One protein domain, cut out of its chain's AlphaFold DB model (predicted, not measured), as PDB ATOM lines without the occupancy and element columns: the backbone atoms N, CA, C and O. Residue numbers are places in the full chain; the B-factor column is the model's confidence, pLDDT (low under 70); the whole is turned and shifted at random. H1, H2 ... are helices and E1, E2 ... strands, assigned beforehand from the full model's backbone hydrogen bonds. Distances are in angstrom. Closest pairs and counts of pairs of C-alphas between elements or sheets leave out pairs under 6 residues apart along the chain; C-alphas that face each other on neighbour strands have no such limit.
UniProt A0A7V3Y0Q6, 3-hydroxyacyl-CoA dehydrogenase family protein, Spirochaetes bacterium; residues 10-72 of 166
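What this domain is: This is residues 10 to 72 of the 166 residues of the protein "3-hydroxyacyl-CoA dehydrogenase family protein" of Spirochaetes bacterium (UniProt A0A7V3Y0Q6). An elongated little body has a small two-stranded hairpin, E1 and E2, at one end of its longest axis and the long helix H2 reaching to the other end. Between them H1 turns about perpendicular to H2 and has its residues 13 to 18 near the hairpin, while H3 packs on the first residues of H2; residues 35 to 42 fold back from the far end of H2 to H3, and a long stretch without named elements, residues 51 to 63, leads from H3 to the hairpin. The printed part has 63 residues, with three named helices and two named strands in the order H1, H2, H3, E1, E2. The sheet's order is E1 - E2, antiparallel, and the class is mostly helix. The whole is compact by its radius of gyration of the C-alphas, 11.9 A, with spans of 37 by 24 by 15 A.

How they stand to each other: The sheet is the hairpin of E1, residues 64 to 66, and E2, residues 69 to 71, antiparallel with 137 degrees between their directions. C-alphas 65 and 70 face each other at 4.5 A. N 71 and O 64 are within hydrogen-bond range at 2.8 A, as are N 66 and O 69 at 3.0 A. From E2 to H1, residues 12 to 19, the closest C-alphas are those of Ala 70 and Glu 14, 6.7 A apart. H1 and H2, residues 21 to 34, are close but not clearly touching: the closest C-alphas, those of Met 16 and Ile 24, are 7.1 A apart. Their lines stand about perpendicular, at 76 degrees. H2 touches H3, residues 43 to 50, with residues 21 to 25 alone; the closest C-alphas are those of Asp 22 and Ile 49, at 6.4 A. These two helices run opposite ways at a steep tilt of 58 degrees. H1 and H3 are apart, and so are H2 and each of the two strands. In H1, H2 and H3 every O i to N i+4 pair is within hydrogen-bond range.

Where its parts are: E1 runs 6.8 A from C-alpha 64 at (5.278, -41.972, -9.170), and E2 is 6.4 A long, ending at C-alpha 71 at (8.312, -45.736, -6.820). H1 begins at C-alpha 12 at (3.017, -41.496, 5.729) and is 10.5 A long. H2, the longest helix, measures 19.7 A, and H3 measures 10.6 A.

The domain as a whole: The two C-alphas farthest apart, those of Ser 36 and Gly 67, are 37.9 A apart. The printed part has no cut. The link from H3 to E1 is long, with 13 residues; the links H1 to H2 and E1 to E2 are tight, and H2 to H3 is short. The mean pLDDT of the printed part is 96.2, and no printed residue is under 70.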
ATOM      1  N   MET A  10       2.848 -48.996   5.087       89.06
ATOM      2  CA  MET A  10       3.117 -47.856   4.208       89.06
ATOM      3  C   MET A  10       3.746 -46.715   5.005       89.06
ATOM      4  O   MET A  10       3.443 -46.526   6.183       89.06
ATOM      5  N   GLY A  11       4.628 -45.946   4.361       90.00
ATOM      6  CA  GLY A  11       5.081 -44.670   4.927       90.00
ATOM      7  C   GLY A  11       3.968 -43.610   4.892       90.00
ATOM      8  O   GLY A  11       3.032 -43.755   4.111       90.00
ATOM      9  N   PRO A  12       4.071 -42.514   5.666       90.81
ATOM     10  CA  PRO A  12       3.017 -41.496   5.729       90.81
ATOM     11  C   PRO A  12       2.719 -40.866   4.360       90.81
ATOM     12  O   PRO A  12       1.565 -40.771   3.968       90.81
ATOM     13  N   PHE A  13       3.752 -40.522   3.586       94.12
ATOM     14  CA  PHE A  13       3.579 -39.959   2.242       94.12
ATOM     15  C   PHE A  13       3.044 -40.976   1.223       94.12
ATOM     16  O   PHE A  13       2.249 -40.626   0.361       94.12
ATOM     17  N   GLU A  14       3.439 -42.247   1.349       95.31
ATOM     18  CA  GLU A  14       2.908 -43.339   0.521       95.31
ATOM     19  C   GLU A  14       1.414 -43.547   0.813       95.31
ATOM     20  O   GLU A  14       0.618 -43.682  -0.110       95.31
ATOM     21  N   LEU A  15       1.024 -43.494   2.091       93.88
ATOM     22  CA  LEU A  15      -0.367 -43.586   2.522       93.88
ATOM     23  C   LEU A  15      -1.199 -42.383   2.055       93.88
ATOM     24  O   LEU A  15      -2.322 -42.567   1.598       93.88
ATOM     25  N   MET A  16      -0.658 -41.163   2.124       96.50
ATOM     26  CA  MET A  16      -1.334 -39.958   1.621       96.50
ATOM     27  C   MET A  16      -1.643 -40.058   0.125       96.50
ATOM     28  O   MET A  16      -2.763 -39.765  -0.288       96.50
ATOM     29  N   ASP A  17      -0.679 -40.507  -0.678       97.94
ATOM     30  CA  ASP A  17      -0.883 -40.745  -2.108       97.94
ATOM     31  C   ASP A  17      -1.865 -41.894  -2.379       97.94
ATOM     32  O   ASP A  17      -2.603 -41.860  -3.366       97.94
ATOM     33  N   PHE A  18      -1.866 -42.927  -1.532       96.88
ATOM     34  CA  PHE A  18      -2.799 -44.045  -1.645       96.88
ATOM     35  C   PHE A  18      -4.245 -43.606  -1.377       96.88
ATOM     36  O   PHE A  18      -5.146 -43.983  -2.125       96.88
ATOM     37  N   VAL A  19      -4.461 -42.787  -0.343       96.44
ATOM     38  CA  VAL A  19      -5.772 -42.209   0.006       96.44
ATOM     39  C   VAL A  19      -6.230 -41.192  -1.043       96.44
ATOM     40  O   VAL A  19      -7.386 -41.212  -1.466       96.44
ATOM     41  N   GLY A  20      -5.326 -40.314  -1.474       97.88
ATOM     42  CA  GLY A  20      -5.579 -39.266  -2.456       97.88
ATOM     43  C   GLY A  20      -5.297 -37.868  -1.908       97.88
ATOM     44  O   GLY A  20      -5.862 -37.455  -0.893       97.88
ATOM     45  N   LEU A  21      -4.446 -37.103  -2.600       98.44
ATOM     46  CA  LEU A  21      -4.025 -35.772  -2.135       98.44
ATOM     47  C   LEU A  21      -5.156 -34.734  -2.136       98.44
ATOM     48  O   LEU A  21      -5.098 -33.772  -1.374       98.44
ATOM     49  N   ASP A  22      -6.196 -34.931  -2.940       98.19
ATOM     50  CA  ASP A  22      -7.425 -34.132  -2.920       98.19
ATOM     51  C   ASP A  22      -8.243 -34.341  -1.643       98.19
ATOM     52  O   ASP A  22      -8.743 -33.375  -1.067       98.19
ATOM     53  N   VAL A  23      -8.323 -35.579  -1.151       98.12
ATOM     54  CA  VAL A  23      -8.958 -35.877   0.140       98.12
ATOM     55  C   VAL A  23      -8.179 -35.201   1.264       98.12
ATOM     56  O   VAL A  23      -8.773 -34.498   2.081       98.12
ATOM     57  N   ILE A  24      -6.848 -35.336   1.263       97.75
ATOM     58  CA  ILE A  24      -5.990 -34.665   2.251       97.75
ATOM     59  C   ILE A  24      -6.166 -33.146   2.192       97.75
ATOM     60  O   ILE A  24      -6.323 -32.503   3.229       97.75
ATOM     61  N   TYR A  25      -6.187 -32.567   0.990       98.06
ATOM     62  CA  TYR A  25      -6.403 -31.136   0.800       98.06
ATOM     63  C   TYR A  25      -7.728 -30.672   1.418       98.06
ATOM     64  O   TYR A  25      -7.748 -29.668   2.130       98.06
ATOM     65  N   ASN A  26      -8.816 -31.415   1.203       97.94
ATOM     66  CA  ASN A  26     -10.129 -31.087   1.760       97.94
ATOM     67  C   ASN A  26     -10.157 -31.194   3.292       97.94
ATOM     68  O   ASN A  26     -10.694 -30.301   3.947       97.94
ATOM     69  N   VAL A  27      -9.533 -32.226   3.871       97.31
ATOM     70  CA  VAL A  27      -9.396 -32.365   5.334       97.31
ATOM     71  C   VAL A  27      -8.616 -31.186   5.921       97.31
ATOM     72  O   VAL A  27      -9.045 -30.587   6.903       97.31
ATOM     73  N   MET A  28      -7.510 -30.788   5.290       97.00
ATOM     74  CA  MET A  28      -6.719 -29.639   5.736       97.00
ATOM     75  C   MET A  28      -7.486 -28.315   5.613       97.00
ATOM     76  O   MET A  28      -7.419 -27.493   6.521       97.00
ATOM     77  N   GLN A  29      -8.265 -28.104   4.545       97.94
ATOM     78  CA  GLN A  29      -9.149 -26.931   4.439       97.94
ATOM     79  C   GLN A  29     -10.204 -26.914   5.553       97.94
ATOM     80  O   GLN A  29     -10.463 -25.868   6.153       97.94
ATOM     81  N   TYR A  30     -10.772 -28.074   5.883       97.94
ATOM     82  CA  TYR A  30     -11.693 -28.195   7.007       97.94
ATOM     83  C   TYR A  30     -11.003 -27.848   8.337       97.94
ATOM     84  O   TYR A  30     -11.492 -26.986   9.064       97.94
ATOM     85  N   TYR A  31      -9.822 -28.400   8.627       95.81
ATOM     86  CA  TYR A  31      -9.064 -28.074   9.847       95.81
ATOM     87  C   TYR A  31      -8.594 -26.625   9.904       95.81
ATOM     88  O   TYR A  31      -8.594 -26.023  10.975       95.81
ATOM     89  N   LYS A  32      -8.270 -26.021   8.760       96.12
ATOM     90  CA  LYS A  32      -7.944 -24.596   8.682       96.12
ATOM     91  C   LYS A  32      -9.085 -23.732   9.224       96.12
ATOM     92  O   LYS A  32      -8.843 -22.749   9.918       96.12
ATOM     93  N   THR A  33     -10.320 -24.088   8.874       96.88
ATOM     94  CA  THR A  33     -11.519 -23.329   9.261       96.88
ATOM     95  C   THR A  33     -12.044 -23.677  10.650       96.88
ATOM     96  O   THR A  33     -12.627 -22.812  11.296       96.88
ATOM     97  N   THR A  34     -11.834 -24.910  11.115       94.69
ATOM     98  CA  THR A  34     -12.420 -25.413  12.370       94.69
ATOM     99  C   THR A  34     -11.450 -25.476  13.543       94.69
ATOM    100  O   THR A  34     -11.894 -25.341  14.678       94.69
ATOM    101  N   LEU A  35     -10.150 -25.659  13.294       91.12
ATOM    102  CA  LEU A  35      -9.133 -25.823  14.338       91.12
ATOM    103  C   LEU A  35      -8.167 -24.637  14.395       91.12
ATOM    104  O   LEU A  35      -8.039 -23.990  15.429       91.12
ATOM    105  N   SER A  36      -7.452 -24.354  13.302       91.56
ATOM    106  CA  SER A  36      -6.468 -23.265  13.266       91.56
ATOM    107  C   SER A  36      -6.031 -22.936  11.837       91.56
ATOM    108  O   SER A  36      -5.780 -23.867  11.069       91.56
ATOM    109  N   PRO A  37      -5.795 -21.652  11.489       92.81
ATOM    110  CA  PRO A  37      -5.193 -21.258  10.214       92.81
ATOM    111  C   PRO A  37      -3.853 -21.940   9.895       92.81
ATOM    112  O   PRO A  37      -3.479 -22.017   8.726       92.81
ATOM    113  N   GLU A  38      -3.138 -22.456  10.902       92.44
ATOM    114  CA  GLU A  38      -1.890 -23.216  10.723       92.44
ATOM    115  C   GLU A  38      -2.075 -24.523   9.932       92.44
ATOM    116  O   GLU A  38      -1.110 -25.041   9.375       92.44
ATOM    117  N   TRP A  39      -3.309 -25.025   9.818       93.94
ATOM    118  CA  TRP A  39      -3.655 -26.185   8.989       93.94
ATOM    119  C   TRP A  39      -3.824 -25.860   7.499       93.94
ATOM    120  O   TRP A  39      -4.252 -26.717   6.726       93.94
ATOM    121  N   GLU A  40      -3.491 -24.642   7.063       95.00
ATOM    122  CA  GLU A  40      -3.474 -24.277   5.647       95.00
ATOM    123  C   GLU A  40      -2.693 -25.315   4.811       95.00
ATOM    124  O   GLU A  40      -1.523 -25.588   5.099       95.00
ATOM    125  N   PRO A  41      -3.281 -25.855   3.724       95.50
ATOM    126  CA  PRO A  41      -2.562 -26.770   2.852       95.50
ATOM    127  C   PRO A  41      -1.264 -26.157   2.322       95.50
ATOM    128  O   PRO A  41      -1.245 -25.058   1.745       95.50
ATOM    129  N   GLY A  42      -0.174 -26.908   2.482       93.88
ATOM    130  CA  GLY A  42       1.146 -26.506   2.017       93.88
ATOM    131  C   GLY A  42       1.193 -26.284   0.502       93.88
ATOM    132  O   GLY A  42       0.410 -26.852  -0.266       93.88
ATOM    133  N   LYS A  43       2.156 -25.466   0.056       96.56
ATOM    134  CA  LYS A  43       2.359 -25.134  -1.366       96.56
ATOM    135  C   LYS A  43       2.459 -26.383  -2.247       96.56
ATOM    136  O   LYS A  43       1.827 -26.426  -3.296       96.56
ATOM    137  N   PHE A  44       3.193 -27.397  -1.787       96.75
ATOM    138  CA  PHE A  44       3.369 -28.656  -2.507       96.75
ATOM    139  C   PHE A  44       2.028 -29.340  -2.819       96.75
ATOM    140  O   PHE A  44       1.734 -29.610  -3.978       96.75
ATOM    141  N   ILE A  45       1.169 -29.530  -1.808       96.88
ATOM    142  CA  ILE A  45      -0.144 -30.168  -1.990       96.88
ATOM    143  C   ILE A  45      -0.985 -29.360  -2.985       96.88
ATOM    144  O   ILE A  45      -1.540 -29.926  -3.921       96.88
ATOM    145  N   LYS A  46      -1.022 -28.028  -2.849       98.00
ATOM    146  CA  LYS A  46      -1.745 -27.143  -3.784       98.00
ATOM    147  C   LYS A  46      -1.269 -27.288  -5.229       98.00
ATOM    148  O   LYS A  46      -2.083 -27.226  -6.147       98.00
ATOM    149  N   GLU A  47       0.034 -27.437  -5.448       98.25
ATOM    150  CA  GLU A  47       0.596 -27.649  -6.783       98.25
ATOM    151  C   GLU A  47       0.214 -29.013  -7.356       98.25
ATOM    152  O   GLU A  47      -0.163 -29.076  -8.526       98.25
ATOM    153  N   CYS A  48       0.237 -30.067  -6.541       98.06
ATOM    154  CA  CYS A  48      -0.233 -31.393  -6.937       98.06
ATOM    155  C   CYS A  48      -1.705 -31.363  -7.373       98.06
ATOM    156  O   CYS A  48      -2.031 -31.863  -8.450       98.06
ATOM    157  N   ILE A  49      -2.582 -30.685  -6.618       98.12
ATOM    158  CA  ILE A  49      -3.994 -30.506  -7.004       98.12
ATOM    159  C   ILE A  49      -4.115 -29.805  -8.360       98.12
ATOM    160  O   ILE A  49      -4.819 -30.290  -9.243       98.12
ATOM    161  N   LYS A  50      -3.397 -28.690  -8.563       98.12
ATOM    162  CA  LYS A  50      -3.430 -27.937  -9.832       98.12
ATOM    163  C   LYS A  50      -2.988 -28.774 -11.034       98.12
ATOM    164  O   LYS A  50      -3.469 -28.539 -12.137       98.12
ATOM    165  N   LYS A  51      -2.067 -29.718 -10.829       98.38
ATOM    166  CA  LYS A  51      -1.537 -30.612 -11.870       98.38
ATOM    167  C   LYS A  51      -2.339 -31.906 -12.030       98.38
ATOM    168  O   LYS A  51      -1.970 -32.723 -12.868       98.38
ATOM    169  N   ASN A  52      -3.402 -32.106 -11.248       98.06
ATOM    170  CA  ASN A  52      -4.121 -33.379 -11.154       98.06
ATOM    171  C   ASN A  52      -3.196 -34.565 -10.787       98.06
ATOM    172  O   ASN A  52      -3.391 -35.694 -11.231       98.06
ATOM    173  N   GLU A  53      -2.171 -34.302  -9.974       98.44
ATOM    174  CA  GLU A  53      -1.260 -35.300  -9.406       98.44
ATOM    175  C   GLU A  53      -1.804 -35.710  -8.032       98.44
ATOM    176  O   GLU A  53      -1.350 -35.237  -6.998       98.44
ATOM    177  N   LEU A  54      -2.851 -36.532  -8.015       98.38
ATOM    178  CA  LEU A  54      -3.630 -36.841  -6.816       98.38
ATOM    179  C   LEU A  54      -3.171 -38.108  -6.079       98.38
ATOM    180  O   LEU A  54      -3.852 -38.532  -5.149       98.38
ATOM    181  N   GLY A  55      -2.051 -38.712  -6.473       98.19
ATOM    182  CA  GLY A  55      -1.523 -39.945  -5.884       98.19
ATOM    183  C   GLY A  55      -1.745 -41.167  -6.773       98.19
ATOM    184  O   GLY A  55      -1.687 -41.078  -8.003       98.19
ATOM    185  N   MET A  56      -2.000 -42.326  -6.160       98.12
ATOM    186  CA  MET A  56      -2.085 -43.611  -6.868       98.12
ATOM    187  C   MET A  56      -3.134 -43.592  -7.984       98.12
ATOM    188  O   MET A  56      -2.881 -44.082  -9.084       98.12
ATOM    189  N   LYS A  57      -4.296 -42.982  -7.725       97.50
ATOM    190  CA  LYS A  57      -5.434 -42.958  -8.657       97.50
ATOM    191  C   LYS A  57      -5.166 -42.196  -9.961       97.50
ATOM    192  O   LYS A  57      -5.863 -42.420 -10.943       97.50
ATOM    193  N   THR A  58      -4.162 -41.321  -9.982       98.06
ATOM    194  CA  THR A  58      -3.722 -40.572 -11.173       98.06
ATOM    195  C   THR A  58      -2.338 -41.011 -11.656       98.06
ATOM    196  O   THR A  58      -1.755 -40.362 -12.519       98.06
ATOM    197  N   GLY A  59      -1.774 -42.085 -11.088       97.75
ATOM    198  CA  GLY A  59      -0.431 -42.581 -11.413       97.75
ATOM    199  C   GLY A  59       0.719 -41.722 -10.871       97.75
ATOM    200  O   GLY A  59       1.887 -42.064 -11.062       97.75
ATOM    201  N   LYS A  60       0.417 -40.612 -10.187       98.25
ATOM    202  CA  LYS A  60       1.403 -39.692  -9.617       98.25
ATOM    203  C   LYS A  60       0.781 -38.801  -8.544       98.25
ATOM    204  O   LYS A  60      -0.292 -38.241  -8.764       98.25
ATOM    205  N   GLY A  61       1.495 -38.631  -7.437       97.38
ATOM    206  CA  GLY A  61       1.268 -37.618  -6.404       97.38
ATOM    207  C   GLY A  61       2.613 -37.136  -5.870       97.38
ATOM    208  O   GLY A  61       3.420 -36.600  -6.632       97.38
ATOM    209  N   ILE A  62       2.886 -37.394  -4.590       96.81
ATOM    210  CA  ILE A  62       4.227 -37.267  -4.003       96.81
ATOM    211  C   ILE A  62       5.209 -38.199  -4.722       96.81
ATOM    212  O   ILE A  62       6.329 -37.798  -5.043       96.81
ATOM    213  N   TYR A  63       4.780 -39.429  -4.999       96.75
ATOM    214  CA  TYR A  63       5.562 -40.428  -5.717       96.75
ATOM    215  C   TYR A  63       4.973 -40.709  -7.100       96.75
ATOM    216  O   TYR A  63       3.805 -40.431  -7.381       96.75
ATOM    217  N   LEU A  64       5.786 -41.300  -7.975       97.69
ATOM    218  CA  LEU A  64       5.278 -41.972  -9.170       97.69
ATOM    219  C   LEU A  64       4.674 -43.316  -8.764       97.69
ATOM    220  O   LEU A  64       5.240 -44.015  -7.926       97.69
ATOM    221  N   TRP A  65       3.558 -43.694  -9.380       97.94
ATOM    222  CA  TRP A  65       2.874 -44.956  -9.108       97.94
ATOM    223  C   TRP A  65       2.820 -45.821 -10.362       97.94
ATOM    224  O   TRP A  65       2.353 -45.385 -11.412       97.94
ATOM    225  N   GLN A  66       3.272 -47.068 -10.248       96.75
ATOM    226  CA  GLN A  66       3.232 -48.055 -11.331       96.75
ATOM    227  C   GLN A  66       2.751 -49.398 -10.785       96.75
ATOM    228  O   GLN A  66       3.245 -49.877  -9.766       96.75
ATOM    229  N   GLY A  67       1.750 -50.000 -11.436       93.88
ATOM    230  CA  GLY A  67       1.188 -51.286 -11.005       93.88
ATOM    231  C   GLY A  67       0.673 -51.286  -9.559       93.88
ATOM    232  O   GLY A  67       0.844 -52.275  -8.851       93.88
ATOM    233  N   GLY A  68       0.116 -50.160  -9.093       93.44
ATOM    234  CA  GLY A  68      -0.380 -50.008  -7.719       93.44
ATOM    235  C   GLY A  68       0.709 -49.884  -6.647       93.44
ATOM    236  O   GLY A  68       0.411 -50.021  -5.464       93.44
ATOM    237  N   LYS A  69       1.967 -49.639  -7.032       94.44
ATOM    238  CA  LYS A  69       3.091 -49.453  -6.105       94.44
ATOM    239  C   LYS A  69       3.743 -48.090  -6.303       94.44
ATOM    240  O   LYS A  69       3.980 -47.680  -7.440       94.44
ATOM    241  N   ALA A  70       4.067 -47.421  -5.200       95.94
ATOM    242  CA  ALA A  70       4.856 -46.198  -5.216       95.94
ATOM    243  C   ALA A  70       6.322 -46.505  -5.567       95.94
ATOM    244  O   ALA A  70       6.941 -47.400  -4.984       95.94
ATOM    245  N   ILE A  71       6.887 -45.735  -6.492       95.31
ATOM    246  CA  ILE A  71       8.312 -45.736  -6.820       95.31
ATOM    247  C   ILE A  71       8.986 -44.734  -5.892       95.31
ATOM    248  O   ILE A  71       8.873 -43.522  -6.073       95.31
ATOM    249  N   ILE A  72       9.660 -45.261  -4.873       92.06
ATOM    250  CA  ILE A  72      10.300 -44.472  -3.825       92.06
ATOM    251  C   ILE A  72      11.812 -44.600  -3.986       92.06
ATOM    252  O   ILE A  72      12.353 -45.698  -3.859       92.06
TER     253      ILE A  72